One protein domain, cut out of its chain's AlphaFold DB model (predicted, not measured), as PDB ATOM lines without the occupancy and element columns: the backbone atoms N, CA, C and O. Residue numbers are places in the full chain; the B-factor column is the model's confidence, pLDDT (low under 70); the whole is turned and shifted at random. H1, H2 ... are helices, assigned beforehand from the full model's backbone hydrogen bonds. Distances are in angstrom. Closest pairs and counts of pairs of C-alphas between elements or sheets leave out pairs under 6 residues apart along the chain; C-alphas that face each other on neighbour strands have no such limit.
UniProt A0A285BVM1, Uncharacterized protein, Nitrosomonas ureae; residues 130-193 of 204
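Overview. This is residues 130 to 193 of the 204 residues of an uncharacterized protein of Nitrosomonas ureae (UniProt A0A285BVM1). Three helices, H2, H3 and H4, form a small up-and-down bundle, each running against the one before, with few contacts to H3; short H1 lies near the first end of H2. The printed part has 64 residues with four named helices, H1 to H4 in order, and no named strand: all helix. It is compact, radius of gyration of the C-alphas 11.6 A, spanning 36 by 24 by 17 A.

Along the chain. Find C-alpha 130 at (-32.362, -34.413, 24.399), where H1, residues 130 to 134, begins. H2, residues 136 to 150, runs 21.0 A; H3, 160 to 171, 16.0 A; H4, 180 to 191, 16.5 A, to C-alpha 191 at (-16.851, -17.095, 11.168).

Arrangement. H1 and H2 are close but not clearly touching: closest C-alphas, Ala 132 and Ser 138, 6.5 A. H2 and H4 touch, closest C-alphas Glu 145 and Arg 185, 6.9 A, at a steep tilt of 39 degrees, the same way. The hairpin H3 and H4 only just touch, with 3 pairs of C-alphas within 8 A, closest Val 165 and Ile 182, 6.6 A, through residues 165 to 168 and 182 to 183 alone. In each helix every O i to N i+4 pair is within hydrogen-bond range.

Size, cuts and confidence. The printed part has no cut and no long link; residues 130 to 134 have pLDDT under 70.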
ATOM      1  N   LYS A 130     -31.418 -33.671  25.257       47.66
ATOM      2  CA  LYS A 130     -32.362 -34.413  24.399       47.66
ATOM      3  C   LYS A 130     -33.611 -33.589  24.070       47.66
ATOM      4  O   LYS A 130     -34.003 -33.573  22.912       47.66
ATOM      5  N   ARG A 131     -34.195 -32.865  25.035       48.84
ATOM      6  CA  ARG A 131     -35.345 -31.970  24.793       48.84
ATOM      7  C   ARG A 131     -34.982 -30.796  23.882       48.84
ATOM      8  O   ARG A 131     -35.699 -30.557  22.925       48.84
ATOM      9  N   ALA A 132     -33.834 -30.150  24.091       51.19
ATOM     10  CA  ALA A 132     -33.337 -29.098  23.200       51.19
ATOM     11  C   ALA A 132     -32.915 -29.631  21.816       51.19
ATOM     12  O   ALA A 132     -33.026 -28.920  20.828       51.19
ATOM     13  N   LYS A 133     -32.452 -30.886  21.705       54.00
ATOM     14  CA  LYS A 133     -32.193 -31.527  20.399       54.00
ATOM     15  C   LYS A 133     -33.471 -31.921  19.650       54.00
ATOM     16  O   LYS A 133     -33.418 -32.000  18.428       54.00
ATOM     17  N   ASN A 134     -34.570 -32.158  20.367       58.38
ATOM     18  CA  ASN A 134     -35.857 -32.584  19.809       58.38
ATOM     19  C   ASN A 134     -36.887 -31.442  19.711       58.38
ATOM     20  O   ASN A 134     -38.017 -31.673  19.290       58.38
ATOM     21  N   ASP A 135     -36.519 -30.227  20.112       78.12
ATOM     22  CA  ASP A 135     -37.347 -29.035  19.969       78.12
ATOM     23  C   ASP A 135     -37.487 -28.675  18.472       78.12
ATOM     24  O   ASP A 135     -36.459 -28.542  17.794       78.12
ATOM     25  N   PRO A 136     -38.715 -28.501  17.938       80.31
ATOM     26  CA  PRO A 136     -38.950 -28.212  16.520       80.31
ATOM     27  C   PRO A 136     -38.120 -27.040  15.992       80.31
ATOM     28  O   PRO A 136     -37.596 -27.096  14.878       80.31
ATOM     29  N   ARG A 137     -37.924 -26.000  16.812       83.94
ATOM     30  CA  ARG A 137     -37.110 -24.833  16.447       83.94
ATOM     31  C   ARG A 137     -35.631 -25.182  16.326       83.94
ATOM     32  O   ARG A 137     -34.965 -24.756  15.383       83.94
ATOM     33  N   SER A 138     -35.107 -25.957  17.264       82.94
ATOM     34  CA  SER A 138     -33.713 -26.403  17.245       82.94
ATOM     35  C   SER A 138     -33.421 -27.374  16.095       82.94
ATOM     36  O   SER A 138     -32.342 -27.296  15.501       82.94
ATOM     37  N   ILE A 139     -34.385 -28.229  15.732       84.25
ATOM     38  CA  ILE A 139     -34.318 -29.097  14.545       84.25
ATOM     39  C   ILE A 139     -34.279 -28.243  13.272       84.25
ATOM     40  O   ILE A 139     -33.334 -28.370  12.494       84.25
ATOM     41  N   ALA A 140     -35.222 -27.308  13.116       86.56
ATOM     42  CA  ALA A 140     -35.284 -26.415  11.960       86.56
ATOM     43  C   ALA A 140     -33.978 -25.627  11.767       86.56
ATOM     44  O   ALA A 140     -33.421 -25.590  10.673       86.56
ATOM     45  N   LEU A 141     -33.412 -25.057  12.836       89.44
ATOM     46  CA  LEU A 141     -32.141 -24.328  12.744       89.44
ATOM     47  C   LEU A 141     -30.960 -25.222  12.342       89.44
ATOM     48  O   LEU A 141     -30.038 -24.743  11.682       89.44
ATOM     49  N   LYS A 142     -30.971 -26.500  12.730       88.44
ATOM     50  CA  LYS A 142     -29.932 -27.460  12.345       88.44
ATOM     51  C   LYS A 142     -30.067 -27.882  10.881       88.44
ATOM     52  O   LYS A 142     -29.060 -28.006  10.189       88.44
ATOM     53  N   GLU A 143     -31.291 -28.072  10.398       89.56
ATOM     54  CA  GLU A 143     -31.560 -28.335   8.980       89.56
ATOM     55  C   GLU A 143     -31.150 -27.148   8.106       89.56
ATOM     56  O   GLU A 143     -30.448 -27.340   7.115       89.56
ATOM     57  N   ILE A 144     -31.463 -25.923   8.538       90.88
ATOM     58  CA  ILE A 144     -31.012 -24.687   7.888       90.88
ATOM     59  C   ILE A 144     -29.480 -24.600   7.856       90.88
ATOM     60  O   ILE A 144     -28.916 -24.213   6.835       90.88
ATOM     61  N   GLU A 145     -28.778 -24.960   8.941       90.69
ATOM     62  CA  GLU A 145     -27.307 -25.014   8.935       90.69
ATOM     63  C   GLU A 145     -26.781 -26.025   7.909       90.69
ATOM     64  O   GLU A 145     -25.872 -25.700   7.144       90.69
ATOM     65  N   ASN A 146     -27.355 -27.228   7.857       91.00
ATOM     66  CA  ASN A 146     -26.949 -28.257   6.900       91.00
ATOM     67  C   ASN A 146     -27.208 -27.822   5.448       91.00
ATOM     68  O   ASN A 146     -26.364 -28.042   4.581       91.00
ATOM     69  N   GLU A 147     -28.341 -27.171   5.190       90.81
ATOM     70  CA  GLU A 147     -28.710 -26.654   3.871       90.81
ATOM     71  C   GLU A 147     -27.842 -25.454   3.460       90.81
ATOM     72  O   GLU A 147     -27.445 -25.329   2.302       90.81
ATOM     73  N   ALA A 148     -27.447 -24.610   4.416       90.69
ATOM     74  CA  ALA A 148     -26.488 -23.540   4.168       90.69
ATOM     75  C   ALA A 148     -25.099 -24.091   3.801       90.69
ATOM     76  O   ALA A 148     -24.445 -23.560   2.904       90.69
ATOM     77  N   ILE A 149     -24.660 -25.166   4.467       89.12
ATOM     78  CA  ILE A 149     -23.383 -25.838   4.187       89.12
ATOM     79  C   ILE A 149     -23.424 -26.548   2.828       89.12
ATOM     80  O   ILE A 149     -22.486 -26.413   2.045       89.12
ATOM     81  N   SER A 150     -24.507 -27.257   2.495       90.81
ATOM     82  CA  SER A 150     -24.623 -27.942   1.197       90.81
ATOM     83  C   SER A 150     -24.644 -26.961   0.022       90.81
ATOM     84  O   SER A 150     -24.129 -27.260  -1.057       90.81
ATOM     85  N   ARG A 151     -25.168 -25.749   0.242       89.81
ATOM     86  CA  ARG A 151     -25.196 -24.655  -0.736       89.81
ATOM     87  C   ARG A 151     -24.087 -23.617  -0.513       89.81
ATOM     88  O   ARG A 151     -24.181 -22.512  -1.051       89.81
ATOM     89  N   ALA A 152     -23.022 -23.949   0.223       87.81
ATOM     90  CA  ALA A 152     -21.980 -23.004   0.653       87.81
ATOM     91  C   ALA A 152     -21.370 -22.167  -0.489       87.81
ATOM     92  O   ALA A 152     -21.065 -20.988  -0.301       87.81
ATOM     93  N   GLU A 153     -21.219 -22.740  -1.686       84.44
ATOM     94  CA  GLU A 153     -20.676 -22.045  -2.863       84.44
ATOM     95  C   GLU A 153     -21.612 -20.954  -3.412       84.44
ATOM     96  O   GLU A 153     -21.149 -19.957  -3.974       84.44
ATOM     97  N   GLN A 154     -22.927 -21.087  -3.214       86.75
ATOM     98  CA  GLN A 154     -23.917 -20.113  -3.681       86.75
ATOM     99  C   GLN A 154     -23.881 -18.821  -2.854       86.75
ATOM    100  O   GLN A 154     -24.173 -17.751  -3.388       86.75
ATOM    101  N   PHE A 155     -23.397 -18.882  -1.606       86.44
ATOM    102  CA  PHE A 155     -23.189 -17.717  -0.737       86.44
ATOM    103  C   PHE A 155     -22.092 -16.756  -1.214       86.44
ATOM    104  O   PHE A 155     -21.893 -15.722  -0.588       86.44
ATOM    105  N   LYS A 156     -21.400 -17.039  -2.326       82.50
ATOM    106  CA  LYS A 156     -20.588 -16.029  -3.028       82.50
ATOM    107  C   LYS A 156     -21.438 -15.028  -3.809       82.50
ATOM    108  O   LYS A 156     -20.998 -13.903  -4.033       82.50
ATOM    109  N   ARG A 157     -22.619 -15.442  -4.278       86.31
ATOM    110  CA  ARG A 157     -23.457 -14.646  -5.179       86.31
ATOM    111  C   ARG A 157     -24.101 -13.501  -4.409       86.31
ATOM    112  O   ARG A 157     -24.722 -13.710  -3.367       86.31
ATOM    113  N   HIS A 158     -23.974 -12.291  -4.944       82.62
ATOM    114  CA  HIS A 158     -24.573 -11.109  -4.338       82.62
ATOM    115  C   HIS A 158     -26.088 -11.304  -4.155       82.62
ATOM    116  O   HIS A 158     -26.775 -11.770  -5.060       82.62
ATOM    117  N   GLY A 159     -26.607 -10.973  -2.970       83.56
ATOM    118  CA  GLY A 159     -28.031 -11.111  -2.643       83.56
ATOM    119  C   GLY A 159     -28.499 -12.530  -2.296       83.56
ATOM    120  O   GLY A 159     -29.585 -12.670  -1.735       83.56
ATOM    121  N   TYR A 160     -27.680 -13.567  -2.516       89.75
ATOM    122  CA  TYR A 160     -28.076 -14.955  -2.244       89.75
ATOM    123  C   TYR A 160     -28.376 -15.216  -0.767       89.75
ATOM    124  O   TYR A 160     -29.296 -15.949  -0.428       89.75
ATOM    125  N   GLN A 161     -27.641 -14.570   0.140       89.94
ATOM    126  CA  GLN A 161     -27.933 -14.680   1.567       89.94
ATOM    127  C   GLN A 161     -29.359 -14.208   1.892       89.94
ATOM    128  O   GLN A 161     -30.036 -14.838   2.696       89.94
ATOM    129  N   ALA A 162     -29.825 -13.121   1.271       89.81
ATOM    130  CA  ALA A 162     -31.167 -12.601   1.512       89.81
ATOM    131  C   ALA A 162     -32.242 -13.520   0.915       89.81
ATOM    132  O   ALA A 162     -33.260 -13.756   1.563       89.81
ATOM    133  N   SER A 163     -32.010 -14.077  -0.281       91.56
ATOM    134  CA  SER A 163     -32.927 -15.064  -0.866       91.56
ATOM    135  C   SER A 163     -32.980 -16.345  -0.040       91.56
ATOM    136  O   SER A 163     -34.069 -16.830   0.233       91.56
ATOM    137  N   PHE A 164     -31.832 -16.836   0.436       93.88
ATOM    138  CA  PHE A 164     -31.742 -18.015   1.295       93.88
ATOM    139  C   PHE A 164     -32.484 -17.809   2.620       93.88
ATOM    140  O   PHE A 164     -33.244 -18.669   3.045       93.88
ATOM    141  N   VAL A 165     -32.311 -16.651   3.268       92.69
ATOM    142  CA  VAL A 165     -33.028 -16.331   4.511       92.69
ATOM    143  C   VAL A 165     -34.540 -16.307   4.284       92.69
ATOM    144  O   VAL A 165     -35.270 -16.870   5.093       92.69
ATOM    145  N   ARG A 166     -35.014 -15.713   3.181       92.12
ATOM    146  CA  ARG A 166     -36.445 -15.708   2.832       92.12
ATOM    147  C   ARG A 166     -36.972 -17.113   2.544       92.12
ATOM    148  O   ARG A 166     -38.014 -17.470   3.078       92.12
ATOM    149  N   GLU A 167     -36.239 -17.902   1.758       93.19
ATOM    150  CA  GLU A 167     -36.574 -19.297   1.432       93.19
ATOM    151  C   GLU A 167     -36.707 -20.139   2.708       93.19
ATOM    152  O   GLU A 167     -37.693 -20.844   2.887       93.19
ATOM    153  N   MET A 168     -35.749 -20.024   3.632       93.94
ATOM    154  CA  MET A 168     -35.774 -20.769   4.891       93.94
ATOM    155  C   MET A 168     -36.855 -20.262   5.854       93.94
ATOM    156  O   MET A 168     -37.481 -21.063   6.542       93.94
ATOM    157  N   LEU A 169     -37.112 -18.953   5.905       91.75
ATOM    158  CA  LEU A 169     -38.174 -18.404   6.749       91.75
ATOM    159  C   LEU A 169     -39.566 -18.856   6.278       91.75
ATOM    160  O   LEU A 169     -40.420 -19.149   7.109       91.75
ATOM    161  N   ASP A 170     -39.778 -18.948   4.964       92.19
ATOM    162  CA  ASP A 170     -41.031 -19.446   4.389       92.19
ATOM    163  C   ASP A 170     -41.166 -20.971   4.548       92.19
ATOM    164  O   ASP A 170     -42.216 -21.468   4.953       92.19
ATOM    165  N   LYS A 171     -40.072 -21.722   4.355       91.50
ATOM    166  CA  LYS A 171     -40.030 -23.183   4.547       91.50
ATOM    167  C   LYS A 171     -40.335 -23.613   5.986       91.50
ATOM    168  O   LYS A 171     -40.974 -24.641   6.189       91.50
ATOM    169  N   TYR A 172     -39.904 -22.835   6.979       90.44
ATOM    170  CA  TYR A 172     -40.122 -23.112   8.407       90.44
ATOM    171  C   TYR A 172     -41.134 -22.153   9.050       90.44
ATOM    172  O   TYR A 172     -41.091 -21.888  10.261       90.44
ATOM    173  N   ARG A 173     -42.061 -21.631   8.241       82.38
ATOM    174  CA  ARG A 173     -43.115 -20.718   8.682       82.38
ATOM    175  C   ARG A 173     -44.015 -21.412   9.705       82.38
ATOM    176  O   ARG A 173     -44.569 -22.473   9.443       82.38
ATOM    177  N   GLY A 174     -44.123 -20.823  10.896       78.19
ATOM    178  CA  GLY A 174     -44.838 -21.401  12.045       78.19
ATOM    179  C   GLY A 174     -43.926 -22.022  13.109       78.19
ATOM    180  O   GLY A 174     -44.344 -22.150  14.254       78.19
ATOM    181  N   VAL A 175     -42.667 -22.325  12.774       84.50
ATOM    182  CA  VAL A 175     -41.634 -22.759  13.737       84.50
ATOM    183  C   VAL A 175     -40.641 -21.628  14.027       84.50
ATOM    184  O   VAL A 175     -40.173 -21.469  15.156       84.50
ATOM    185  N   LEU A 176     -40.330 -20.817  13.013       85.44
ATOM    186  CA  LEU A 176     -39.505 -19.619  13.139       85.44
ATOM    187  C   LEU A 176     -40.375 -18.367  13.007       85.44
ATOM    188  O   LEU A 176     -41.119 -18.213  12.042       85.44
ATOM    189  N   SER A 177     -40.279 -17.477  13.996       81.06
ATOM    190  CA  SER A 177     -41.024 -16.213  14.043       81.06
ATOM    191  C   SER A 177     -40.308 -15.064  13.332       81.06
ATOM    192  O   SER A 177     -40.954 -14.102  12.928       81.06
ATOM    193  N   ASP A 178     -38.979 -15.133  13.213       86.00
ATOM    194  CA  ASP A 178     -38.148 -14.080  12.636       86.00
ATOM    195  C   ASP A 178     -36.915 -14.624  11.895       86.00
ATOM    196  O   ASP A 178     -36.535 -15.794  12.005       86.00
ATOM    197  N   ASP A 179     -36.277 -13.746  11.122       88.38
ATOM    198  CA  ASP A 179     -35.054 -14.026  10.372       88.38
ATOM    199  C   ASP A 179     -33.777 -13.932  11.228       88.38
ATOM    200  O   ASP A 179     -32.720 -14.444  10.840       88.38
ATOM    201  N   LYS A 180     -33.855 -13.328  12.420       88.56
ATOM    202  CA  LYS A 180     -32.705 -13.069  13.301       88.56
ATOM    203  C   LYS A 180     -31.958 -14.346  13.665       88.56
ATOM    204  O   LYS A 180     -30.722 -14.376  13.633       88.56
ATOM    205  N   ALA A 181     -32.687 -15.413  13.994       86.12
ATOM    206  CA  ALA A 181     -32.085 -16.695  14.355       86.12
ATOM    207  C   ALA A 181     -31.313 -17.324  13.178       86.12
ATOM    208  O   ALA A 181     -30.209 -17.842  13.367       86.12
ATOM    209  N   ILE A 182     -31.857 -17.209  11.962       88.75
ATOM    210  CA  ILE A 182     -31.242 -17.692  10.719       88.75
ATOM    211  C   ILE A 182     -29.971 -16.888  10.424       88.75
ATOM    212  O   ILE A 182     -28.900 -17.458  10.221       88.75
ATOM    213  N   ILE A 183     -30.050 -15.555  10.484       90.31
ATOM    214  CA  ILE A 183     -28.911 -14.658  10.247       90.31
ATOM    215  C   ILE A 183     -27.783 -14.923  11.252       90.31
ATOM    216  O   ILE A 183     -26.615 -15.010  10.867       90.31
ATOM    217  N   SER A 184     -28.115 -15.100  12.534       89.25
ATOM    218  CA  SER A 184     -27.142 -15.428  13.582       89.25
ATOM    219  C   SER A 184     -26.399 -16.736  13.283       89.25
ATOM    220  O   SER A 184     -25.171 -16.795  13.399       89.25
ATOM    221  N   ARG A 185     -27.116 -17.770  12.824       87.81
ATOM    222  CA  ARG A 185     -26.537 -19.060  12.417       87.81
ATOM    223  C   ARG A 185     -25.621 -18.926  11.203       87.81
ATOM    224  O   ARG A 185     -24.476 -19.372  11.258       87.81
ATOM    225  N   LEU A 186     -26.061 -18.227  10.160       89.12
ATOM    226  CA  LEU A 186     -25.241 -17.961   8.975       89.12
ATOM    227  C   LEU A 186     -23.966 -17.179   9.323       89.12
ATOM    228  O   LEU A 186     -22.885 -17.512   8.845       89.12
ATOM    229  N   ASN A 187     -24.050 -16.184  10.210       88.12
ATOM    230  CA  ASN A 187     -22.881 -15.432  10.667       88.12
ATOM    231  C   ASN A 187     -21.886 -16.308  11.442       88.12
ATOM    232  O   ASN A 187     -20.678 -16.132  11.287       88.12
ATOM    233  N   LYS A 188     -22.361 -17.270  12.246       88.00
ATOM    234  CA  LYS A 188     -21.485 -18.263  12.890       88.00
ATOM    235  C   LYS A 188     -20.797 -19.152  11.856       88.00
ATOM    236  O   LYS A 188     -19.584 -19.310  11.932       88.00
ATOM    237  N   LEU A 189     -21.537 -19.656  10.865       86.69
ATOM    238  CA  LEU A 189     -20.970 -20.481   9.794       86.69
ATOM    239  C   LEU A 189     -19.899 -19.730   8.990       86.69
ATOM    240  O   LEU A 189     -18.853 -20.313   8.701       86.69
ATOM    241  N   LYS A 190     -20.115 -18.438   8.710       85.94
ATOM    242  CA  LYS A 190     -19.118 -17.554   8.082       85.94
ATOM    243  C   LYS A 190     -17.861 -17.386   8.929       85.94
ATOM    244  O   LYS A 190     -16.769 -17.427   8.387       85.94
ATOM    245  N   LYS A 191     -18.001 -17.202  10.249       85.00
ATOM    246  CA  LYS A 191     -16.851 -17.095  11.168       85.00
ATOM    247  C   LYS A 191     -16.025 -18.381  11.231       85.00
ATOM    248  O   LYS A 191     -14.847 -18.318  11.544       85.00
ATOM    249  N   THR A 192     -16.647 -19.527  10.963       82.94
ATOM    250  CA  THR A 192     -15.988 -20.840  10.927       82.94
ATOM    251  C   THR A 192     -15.594 -21.292   9.515       82.94
ATOM    252  O   THR A 192     -15.327 -22.474   9.331       82.94
ATOM    253  N   ASP A 193     -15.643 -20.402   8.515       81.94
ATOM    254  CA  ASP A 193     -15.360 -20.681   7.093       81.94
ATOM    255  C   ASP A 193     -16.157 -21.845   6.468       81.94
ATOM    256  O   ASP A 193     -15.807 -22.382   5.419       81.94
TER     257      ASP A 193